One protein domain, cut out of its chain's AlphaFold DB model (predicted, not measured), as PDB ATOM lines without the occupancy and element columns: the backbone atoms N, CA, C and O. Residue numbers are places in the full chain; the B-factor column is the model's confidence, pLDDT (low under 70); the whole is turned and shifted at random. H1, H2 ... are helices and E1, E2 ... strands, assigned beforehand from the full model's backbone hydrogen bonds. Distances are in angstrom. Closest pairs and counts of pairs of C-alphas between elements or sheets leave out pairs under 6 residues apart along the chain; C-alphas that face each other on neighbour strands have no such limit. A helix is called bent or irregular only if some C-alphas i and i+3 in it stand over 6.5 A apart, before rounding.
ATOM      1  N   GLY A   7       5.883  11.866  86.648       91.44
ATOM      2  CA  GLY A   7       7.011  11.097  86.160       91.44
ATOM      3  C   GLY A   7       7.461  10.015  87.118       91.44
ATOM      4  O   GLY A   7       6.786   9.680  88.097       91.44
ATOM      5  N   LYS A   8       8.613   9.439  86.782       93.31
ATOM      6  CA  LYS A   8       9.278   8.418  87.582       93.31
ATOM      7  C   LYS A   8      10.758   8.739  87.694       93.31
ATOM      8  O   LYS A   8      11.367   9.147  86.710       93.31
ATOM      9  N   ILE A   9      11.323   8.516  88.874       92.12
ATOM     10  CA  ILE A   9      12.754   8.648  89.147       92.12
ATOM     11  C   ILE A   9      13.237   7.312  89.691       92.12
ATOM     12  O   ILE A   9      12.621   6.750  90.596       92.12
ATOM     13  N   GLN A  10      14.330   6.806  89.133       92.00
ATOM     14  CA  GLN A  10      15.026   5.641  89.660       92.00
ATOM     15  C   GLN A  10      16.238   6.119  90.458       92.00
ATOM     16  O   GLN A  10      17.102   6.788  89.894       92.00
ATOM     17  N   LEU A  11      16.310   5.757  91.738       89.94
ATOM     18  CA  LEU A  11      17.479   5.977  92.590       89.94
ATOM     19  C   LEU A  11      17.896   4.631  93.173       89.94
ATOM     20  O   LEU A  11      17.122   3.991  93.881       89.94
ATOM     21  N   GLY A  12      19.097   4.170  92.824       86.38
ATOM     22  CA  GLY A  12      19.535   2.820  93.178       86.38
ATOM     23  C   GLY A  12      18.543   1.760  92.686       86.38
ATOM     24  O   GLY A  12      18.191   1.719  91.506       86.38
ATOM     25  N   ASP A  13      18.070   0.919  93.599       87.62
ATOM     26  CA  ASP A  13      17.081  -0.137  93.367       87.62
ATOM     27  C   ASP A  13      15.622   0.326  93.546       87.62
ATOM     28  O   ASP A  13      14.695  -0.421  93.228       87.62
ATOM     29  N   ARG A  14      15.388   1.572  93.979       90.44
ATOM     30  CA  ARG A  14      14.051   2.115  94.249       90.44
ATOM     31  C   ARG A  14      13.533   3.012  93.128       90.44
ATOM     32  O   ARG A  14      14.211   3.916  92.640       90.44
ATOM     33  N   THR A  15      12.278   2.780  92.748       93.62
ATOM     34  CA  THR A  15      11.540   3.635  91.811       93.62
ATOM     35  C   THR A  15      10.542   4.507  92.564       93.62
ATOM     36  O   THR A  15       9.655   3.997  93.249       93.62
ATOM     37  N   TYR A  16      10.628   5.816  92.355       93.81
ATOM     38  CA  TYR A  16       9.697   6.806  92.882       93.81
ATOM     39  C   TYR A  16       8.785   7.304  91.775       93.81
ATOM     40  O   TYR A  16       9.253   7.658  90.695       93.81
ATOM     41  N   HIS A  17       7.483   7.344  92.036       94.50
ATOM     42  CA  HIS A  17       6.528   7.997  91.147       94.50
ATOM     43  C   HIS A  17       6.133   9.331  91.748       94.50
ATOM     44  O   HIS A  17       5.838   9.401  92.942       94.50
ATOM     45  N   TYR A  18       6.059  10.366  90.922       93.38
ATOM     46  CA  TYR A  18       5.800  11.709  91.411       93.38
ATOM     47  C   TYR A  18       4.780  12.463  90.563       93.38
ATOM     48  O   TYR A  18       4.573  12.166  89.383       93.38
ATOM     49  N   GLN A  19       4.180  13.467  91.189       91.81
ATOM     50  CA  GLN A  19       3.430  14.545  90.573       91.81
ATOM     51  C   GLN A  19       3.949  15.846  91.175       91.81
ATOM     52  O   GLN A  19       3.696  16.117  92.342       91.81
ATOM     53  N   LEU A  20       4.695  16.637  90.405       88.94
ATOM     54  CA  LEU A  20       5.278  17.869  90.929       88.94
ATOM     55  C   LEU A  20       4.191  18.931  91.154       88.94
ATOM     56  O   LEU A  20       3.447  19.246  90.214       88.94
ATOM     57  N   PRO A  21       4.119  19.521  92.362       88.06
ATOM     58  CA  PRO A  21       3.332  20.721  92.615       88.06
ATOM     59  C   PRO A  21       3.804  21.903  91.759       88.06
ATOM     60  O   PRO A  21       4.905  21.893  91.203       88.06
ATOM     61  N   SER A  22       2.984  22.953  91.660       87.69
ATOM     62  CA  SER A  22       3.355  24.158  90.908       87.69
ATOM     63  C   SER A  22       4.593  24.837  91.509       87.69
ATOM     64  O   SER A  22       4.815  24.784  92.717       87.69
ATOM     65  N   ALA A  23       5.379  25.523  90.674       85.44
ATOM     66  CA  ALA A  23       6.550  26.266  91.145       85.44
ATOM     67  C   ALA A  23       6.187  27.319  92.209       85.44
ATOM     68  O   ALA A  23       6.926  27.490  93.168       85.44
ATOM     69  N   MET A  24       5.024  27.972  92.077       89.38
ATOM     70  CA  MET A  24       4.538  28.931  93.078       89.38
ATOM     71  C   MET A  24       4.302  28.279  94.437       89.38
ATOM     72  O   MET A  24       4.762  28.806  95.441       89.38
ATOM     73  N   TRP A  25       3.658  27.110  94.467       91.56
ATOM     74  CA  TRP A  25       3.431  26.399  95.723       91.56
ATOM     75  C   TRP A  25       4.754  26.002  96.389       91.56
ATOM     76  O   TRP A  25       4.906  26.156  97.596       91.56
ATOM     77  N   GLN A  26       5.733  25.541  95.604       87.81
ATOM     78  CA  GLN A  26       7.061  25.190  96.120       87.81
ATOM     79  C   GLN A  26       7.783  26.410  96.713       87.81
ATOM     80  O   GLN A  26       8.398  26.292  97.771       87.81
ATOM     81  N   LEU A  27       7.681  27.580  96.067       87.94
ATOM     82  CA  LEU A  27       8.240  28.835  96.585       87.94
ATOM     83  C   LEU A  27       7.604  29.231  97.920       87.94
ATOM     84  O   LEU A  27       8.332  29.552  98.852       87.94
ATOM     85  N   GLU A  28       6.280  29.118  98.047       91.88
ATOM     86  CA  GLU A  28       5.572  29.394  99.305       91.88
ATOM     87  C   GLU A  28       6.095  28.513 100.454       91.88
ATOM     88  O   GLU A  28       6.323  29.009 101.556       91.88
ATOM     89  N   GLN A  29       6.367  27.225 100.195       92.00
ATOM     90  CA  GLN A  29       6.930  26.333 101.219       92.00
ATOM     91  C   GLN A  29       8.362  26.729 101.608       92.00
ATOM     92  O   GLN A  29       8.759  26.625 102.771       92.00
ATOM     93  N   MET A  30       9.165  27.169 100.635       88.38
ATOM     94  CA  MET A  30      10.528  27.633 100.892       88.38
ATOM     95  C   MET A  30      10.540  28.932 101.702       88.38
ATOM     96  O   MET A  30      11.350  29.048 102.622       88.38
ATOM     97  N   ASP A  31       9.646  29.875 101.407       90.00
ATOM     98  CA  ASP A  31       9.524  31.130 102.152       90.00
ATOM     99  C   ASP A  31       9.138  30.869 103.617       90.00
ATOM    100  O   ASP A  31       9.798  31.382 104.524       90.00
ATOM    101  N   GLU A  32       8.177  29.974 103.876       89.06
ATOM    102  CA  GLU A  32       7.800  29.575 105.243       89.06
ATOM    103  C   GLU A  32       8.986  28.968 106.021       89.06
ATOM    104  O   GLU A  32       9.187  29.226 107.217       89.06
ATOM    105  N   PHE A  33       9.817  28.172 105.344       89.56
ATOM    106  CA  PHE A  33      11.043  27.645 105.936       89.56
ATOM    107  C   PHE A  33      12.060  28.754 106.242       89.56
ATOM    108  O   PHE A  33      12.681  28.739 107.310       89.56
ATOM    109  N   LEU A  34      12.227  29.722 105.336       85.12
ATOM    110  CA  LEU A  34      13.156  30.840 105.508       85.12
ATOM    111  C   LEU A  34      12.768  31.770 106.664       85.12
ATOM    112  O   LEU A  34      13.650  32.452 107.193       85.12
ATOM    113  N   GLU A  35      11.505  31.778 107.084       84.69
ATOM    114  CA  GLU A  35      11.051  32.453 108.305       84.69
ATOM    115  C   GLU A  35      11.400  31.657 109.576       84.69
ATOM    116  O   GLU A  35      11.694  32.239 110.619       84.69
ATOM    117  N   ASN A  36      11.452  30.322 109.487       75.31
ATOM    118  CA  ASN A  36      11.572  29.397 110.620       75.31
ATOM    119  C   ASN A  36      12.867  28.557 110.601       75.31
ATOM    120  O   ASN A  36      12.851  27.369 110.954       75.31
ATOM    121  N   ARG A  37      13.983  29.176 110.183       81.81
ATOM    122  CA  ARG A  37      15.291  28.566 109.849       81.81
ATOM    123  C   ARG A  37      15.861  27.654 110.936       81.81
ATOM    124  O   ARG A  37      16.689  28.027 111.764       81.81
ATOM    125  N   SER A  38      15.425  26.408 110.917       87.12
ATOM    126  CA  SER A  38      15.774  25.401 111.912       87.12
ATOM    127  C   SER A  38      15.794  24.020 111.275       87.12
ATOM    128  O   SER A  38      15.168  23.791 110.241       87.12
ATOM    129  N   VAL A  39      16.482  23.076 111.918       86.62
ATOM    130  CA  VAL A  39      16.504  21.673 111.471       86.62
ATOM    131  C   VAL A  39      15.091  21.074 111.473       86.62
ATOM    132  O   VAL A  39      14.717  20.392 110.524       86.62
ATOM    133  N   GLU A  40      14.271  21.397 112.477       88.81
ATOM    134  CA  GLU A  40      12.862  20.985 112.515       88.81
ATOM    135  C   GLU A  40      12.033  21.636 111.403       88.81
ATOM    136  O   GLU A  40      11.179  20.985 110.806       88.81
ATOM    137  N   GLY A  41      12.304  22.904 111.079       91.00
ATOM    138  CA  GLY A  41      11.707  23.582 109.926       91.00
ATOM    139  C   GLY A  41      12.048  22.884 108.611       91.00
ATOM    140  O   GLY A  41      11.158  22.626 107.808       91.00
ATOM    141  N   ALA A  42      13.309  22.491 108.425       90.88
ATOM    142  CA  ALA A  42      13.738  21.740 107.250       90.88
ATOM    143  C   ALA A  42      13.096  20.345 107.183       90.88
ATOM    144  O   ALA A  42      12.685  19.909 106.108       90.88
ATOM    145  N   LYS A  43      12.951  19.649 108.322       91.88
ATOM    146  CA  LYS A  43      12.242  18.359 108.388       91.88
ATOM    147  C   LYS A  43      10.773  18.512 107.987       91.88
ATOM    148  O   LYS A  43      10.282  17.703 107.202       91.88
ATOM    149  N   ARG A  44      10.088  19.554 108.476       93.00
ATOM    150  CA  ARG A  44       8.706  19.868 108.075       93.00
ATOM    151  C   ARG A  44       8.604  20.170 106.585       93.00
ATOM    152  O   ARG A  44       7.819  19.511 105.918       93.00
ATOM    153  N   LEU A  45       9.443  21.070 106.063       92.75
ATOM    154  CA  LEU A  45       9.494  21.395 104.634       92.75
ATOM    155  C   LEU A  45       9.634  20.129 103.783       92.75
ATOM    156  O   LEU A  45       8.840  19.900 102.876       92.75
ATOM    157  N   LEU A  46      10.614  19.278 104.095       92.25
ATOM    158  CA  LEU A  46      10.858  18.055 103.335       92.25
ATOM    159  C   LEU A  46       9.675  17.084 103.394       92.25
ATOM    160  O   LEU A  46       9.294  16.559 102.353       92.25
ATOM    161  N   ASN A  47       9.070  16.861 104.565       93.69
ATOM    162  CA  ASN A  47       7.878  16.012 104.671       93.69
ATOM    163  C   ASN A  47       6.703  16.583 103.864       93.69
ATOM    164  O   ASN A  47       6.118  15.854 103.069       93.69
ATOM    165  N   THR A  48       6.418  17.884 103.979       93.06
ATOM    166  CA  THR A  48       5.363  18.550 103.201       93.06
ATOM    167  C   THR A  48       5.599  18.394 101.697       93.06
ATOM    168  O   THR A  48       4.683  18.048 100.948       93.06
ATOM    169  N   MET A  49       6.838  18.593 101.242       91.94
ATOM    170  CA  MET A  49       7.217  18.425  99.838       91.94
ATOM    171  C   MET A  49       7.042  16.971  99.384       91.94
ATOM    172  O   MET A  49       6.477  16.730  98.318       91.94
ATOM    173  N   LEU A  50       7.480  15.998 100.187       92.25
ATOM    174  CA  LEU A  50       7.364  14.570  99.883       92.25
ATOM    175  C   LEU A  50       5.908  14.111  99.798       92.25
ATOM    176  O   LEU A  50       5.544  13.478  98.810       92.25
ATOM    177  N   GLU A  51       5.079  14.461 100.781       92.44
ATOM    178  CA  GLU A  51       3.662  14.078 100.846       92.44
ATOM    179  C   GLU A  51       2.865  14.589  99.641       92.44
ATOM    180  O   GLU A  51       1.989  13.890  99.131       92.44
ATOM    181  N   ASN A  52       3.193  15.790  99.157       91.69
ATOM    182  CA  ASN A  52       2.499  16.417  98.032       91.69
ATOM    183  C   ASN A  52       3.113  16.085  96.664       91.69
ATOM    184  O   ASN A  52       2.492  16.360  95.639       91.69
ATOM    185  N   THR A  53       4.315  15.500  96.632       92.12
ATOM    186  CA  THR A  53       5.039  15.215  95.383       92.12
ATOM    187  C   THR A  53       5.099  13.729  95.068       92.12
ATOM    188  O   THR A  53       4.897  13.338  93.918       92.12
ATOM    189  N   ILE A  54       5.390  12.877  96.052       93.44
ATOM    190  CA  ILE A  54       5.570  11.443  95.826       93.44
ATOM    191  C   ILE A  54       4.236  10.718  95.940       93.44
ATOM    192  O   ILE A  54       3.603  10.666  96.988       93.44
ATOM    193  N   THR A  55       3.835  10.087  94.841       92.50
ATOM    194  CA  THR A  55       2.584   9.325  94.760       92.50
ATOM    195  C   THR A  55       2.798   7.837  95.012       92.50
ATOM    196  O   THR A  55       1.864   7.151  95.433       92.50
ATOM    197  N   LYS A  56       4.013   7.317  94.763       92.69
ATOM    198  CA  LYS A  56       4.406   5.947  95.123       92.69
ATOM    199  C   LYS A  56       5.887   5.853  95.519       92.69
ATOM    200  O   LYS A  56       6.725   6.332  94.751       92.69
ATOM    201  N   PRO A  57       6.199   5.145  96.622       89.50
ATOM    202  CA  PRO A  57       5.248   4.646  97.627       89.50
ATOM    203  C   PRO A  57       4.538   5.802  98.363       89.50
ATOM    204  O   PRO A  57       5.091   6.889  98.488       89.50
ATOM    205  N   ALA A  58       3.290   5.587  98.787       86.06
ATOM    206  CA  ALA A  58       2.516   6.604  99.501       86.06
ATOM    207  C   ALA A  58       2.994   6.741 100.956       86.06
ATOM    208  O   ALA A  58       3.431   5.756 101.551       86.06
ATOM    209  N   GLY A  59       2.865   7.940 101.532       83.38
ATOM    210  CA  GLY A  59       3.170   8.185 102.947       83.38
ATOM    211  C   GLY A  59       4.662   8.184 103.293       83.38
ATOM    212  O   GLY A  59       5.020   7.873 104.426       83.38
ATOM    213  N   LEU A  60       5.537   8.491 102.330       89.81
ATOM    214  CA  LEU A  60       6.962   8.666 102.607       89.81
ATOM    215  C   LEU A  60       7.199   9.870 103.511       89.81
ATOM    216  O   LEU A  60       6.770  10.980 103.212       89.81
ATOM    217  N   THR A  61       7.983   9.644 104.554       90.50
ATOM    218  CA  THR A  61       8.540  10.692 105.410       90.50
ATOM    219  C   THR A  61      10.058  10.699 105.288       90.50
ATOM    220  O   THR A  61      10.652   9.737 104.795       90.50
ATOM    221  N   VAL A  62      10.719  11.749 105.775       90.69
ATOM    222  CA  VAL A  62      12.190  11.832 105.763       90.69
ATOM    223  C   VAL A  62      12.879  10.631 106.423       90.69
ATOM    224  O   VAL A  62      13.973  10.258 106.009       90.69
ATOM    225  N   ASP A  63      12.224   9.987 107.394       87.00
ATOM    226  CA  ASP A  63      12.757   8.834 108.132       87.00
ATOM    227  C   ASP A  63      12.630   7.513 107.329       87.00
ATOM    228  O   ASP A  63      13.147   6.479 107.736       87.00
ATOM    229  N   SER A  64      11.957   7.530 106.168       88.31
ATOM    230  CA  SER A  64      11.744   6.358 105.295       88.31
ATOM    231  C   SER A  64      12.911   6.066 104.334       88.31
ATOM    232  O   SER A  64      12.901   5.064 103.605       88.31
ATOM    233  N   LEU A 152      16.914  12.373  95.795       91.00
ATOM    234  CA  LEU A 152      15.510  12.510  95.410       91.00
ATOM    235  C   LEU A 152      15.058  13.969  95.414       91.00
ATOM    236  O   LEU A 152      14.499  14.437  94.424       91.00
ATOM    237  N   TYR A 153      15.329  14.689  96.502       88.19
ATOM    238  CA  TYR A 153      14.994  16.101  96.635       88.19
ATOM    239  C   TYR A 153      15.652  16.933  95.527       88.19
ATOM    240  O   TYR A 153      14.981  17.677  94.813       88.19
ATOM    241  N   TYR A 154      16.953  16.744  95.306       85.88
ATOM    242  CA  TYR A 154      17.695  17.439  94.263       85.88
ATOM    243  C   TYR A 154      17.125  17.176  92.867       85.88
ATOM    244  O   TYR A 154      16.912  18.111  92.093       85.88
ATOM    245  N   HIS A 155      16.825  15.916  92.553       87.44
ATOM    246  CA  HIS A 155      16.245  15.535  91.272       87.44
ATOM    247  C   HIS A 155      14.849  16.115  91.036       87.44
ATOM    248  O   HIS A 155      14.538  16.469  89.905       87.44
ATOM    249  N   LEU A 156      14.015  16.193  92.072       87.62
ATOM    250  CA  LEU A 156      12.642  16.682  91.949       87.62
ATOM    251  C   LEU A 156      12.552  18.203  91.862       87.62
ATOM    252  O   LEU A 156      11.719  18.715  91.117       87.62
ATOM    253  N   PHE A 157      13.370  18.912  92.640       80.88
ATOM    254  CA  PHE A 157      13.139  20.334  92.908       80.88
ATOM    255  C   PHE A 157      14.233  21.256  92.367       80.88
ATOM    256  O   PHE A 157      13.975  22.438  92.157       80.88
ATOM    257  N   PHE A 158      15.439  20.744  92.100       76.00
ATOM    258  CA  PHE A 158      16.549  21.570  91.603       76.00
ATOM    259  C   PHE A 158      17.018  21.205  90.204       76.00
ATOM    260  O   PHE A 158      17.485  22.072  89.463       76.00
ATOM    261  N   ARG A 159      16.904  19.938  89.813       70.12
ATOM    262  CA  ARG A 159      17.237  19.528  88.455       70.12
ATOM    263  C   ARG A 159      16.060  19.876  87.545       70.12
ATOM    264  O   ARG A 159      14.984  19.305  87.678       70.12
TER     265      ARG A 159
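This is residues 7 to 64 and 152 to 159 of the 161 residues of an uncharacterized protein of Firmicutes bacterium ZCTH02-B6 (UniProt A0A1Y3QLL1). A small antiparallel sheet of three strands makes one end of this domain, and a helical hairpin, H1 and H2 side by side, reaches out from it, joined to the sheet through E2 and E3. The short helix H3 sits at the place where the sheet and H2 meet, and the hairpin's turn, residues 35 to 40, sticks out at the far end. The printed part has 66 residues, with the order E1 E2 H1 H2 E3 H3 along the chain; the sheet's order is E1 E2 E3, and the class is mixed, helices and strands. It is compact, with a radius of gyration of the C-alphas of 12.0 A and spans of 36 by 25 by 19 A.

Find C-alpha 7 at (7.011, 11.097, 86.160); there E1 begins, residues 7 to 11, 13.3 A long. E2 follows as residues 14 to 19, 16.8 A. Go on to C-alpha 23 at (6.550, 26.266, 91.145), where H1 begins; it holds residues 23 to 35 and is 18.8 A long. H2, residues 39 to 53, is the longest helix at 20.8 A. E3 is residues 54 to 56, 5.7 A. Past the cut, H3 is residues 152 to 158, 9.9 A, and ends at C-alpha 158, (16.549, 21.570, 91.603); it is neither bent nor irregular, but only just: C-alphas 155 and 158 are 6.1 A apart.

Look first at the sheet, where E2 is the inner strand. E1 and E2 form a hairpin, antiparallel at 152 degrees, with N 9 and O 16 within hydrogen-bond range at 2.9 A. E2 and E3 are antiparallel at 126 degrees, with N 55 and O 17 at 2.8 A. H2 is on the sheet but only grazes it, with residues 50 to 53; the closest C-alphas of E2 and H2 are those of Gln 19 and Thr 53, 5.1 A apart. H3 also only grazes the sheet, with residues 152 to 156, and is near H2. Farther out, H1 and H2 touch as a helical hairpin, at a shallow tilt of 14 degrees, opposite ways; their closest C-alphas are those of Phe 33 and Gly 41, 5.7 A. H1 is not on the sheet, and it is only just apart from H3, at 8.4 A. In H1, H2 and H3 every O i to N i+4 pair is within hydrogen-bond range.

The two C-alphas farthest apart, those of Asp 13 and Glu 35, are 36.4 A from each other. Residues 65 to 151 are not printed, and C-alphas 64 and 152 are 12.2 A apart across the cut, which lies in the link from E3 to H3. The links that are printed whole are tight. The mean pLDDT of the printed part is 89.1, and no printed residue is under 70.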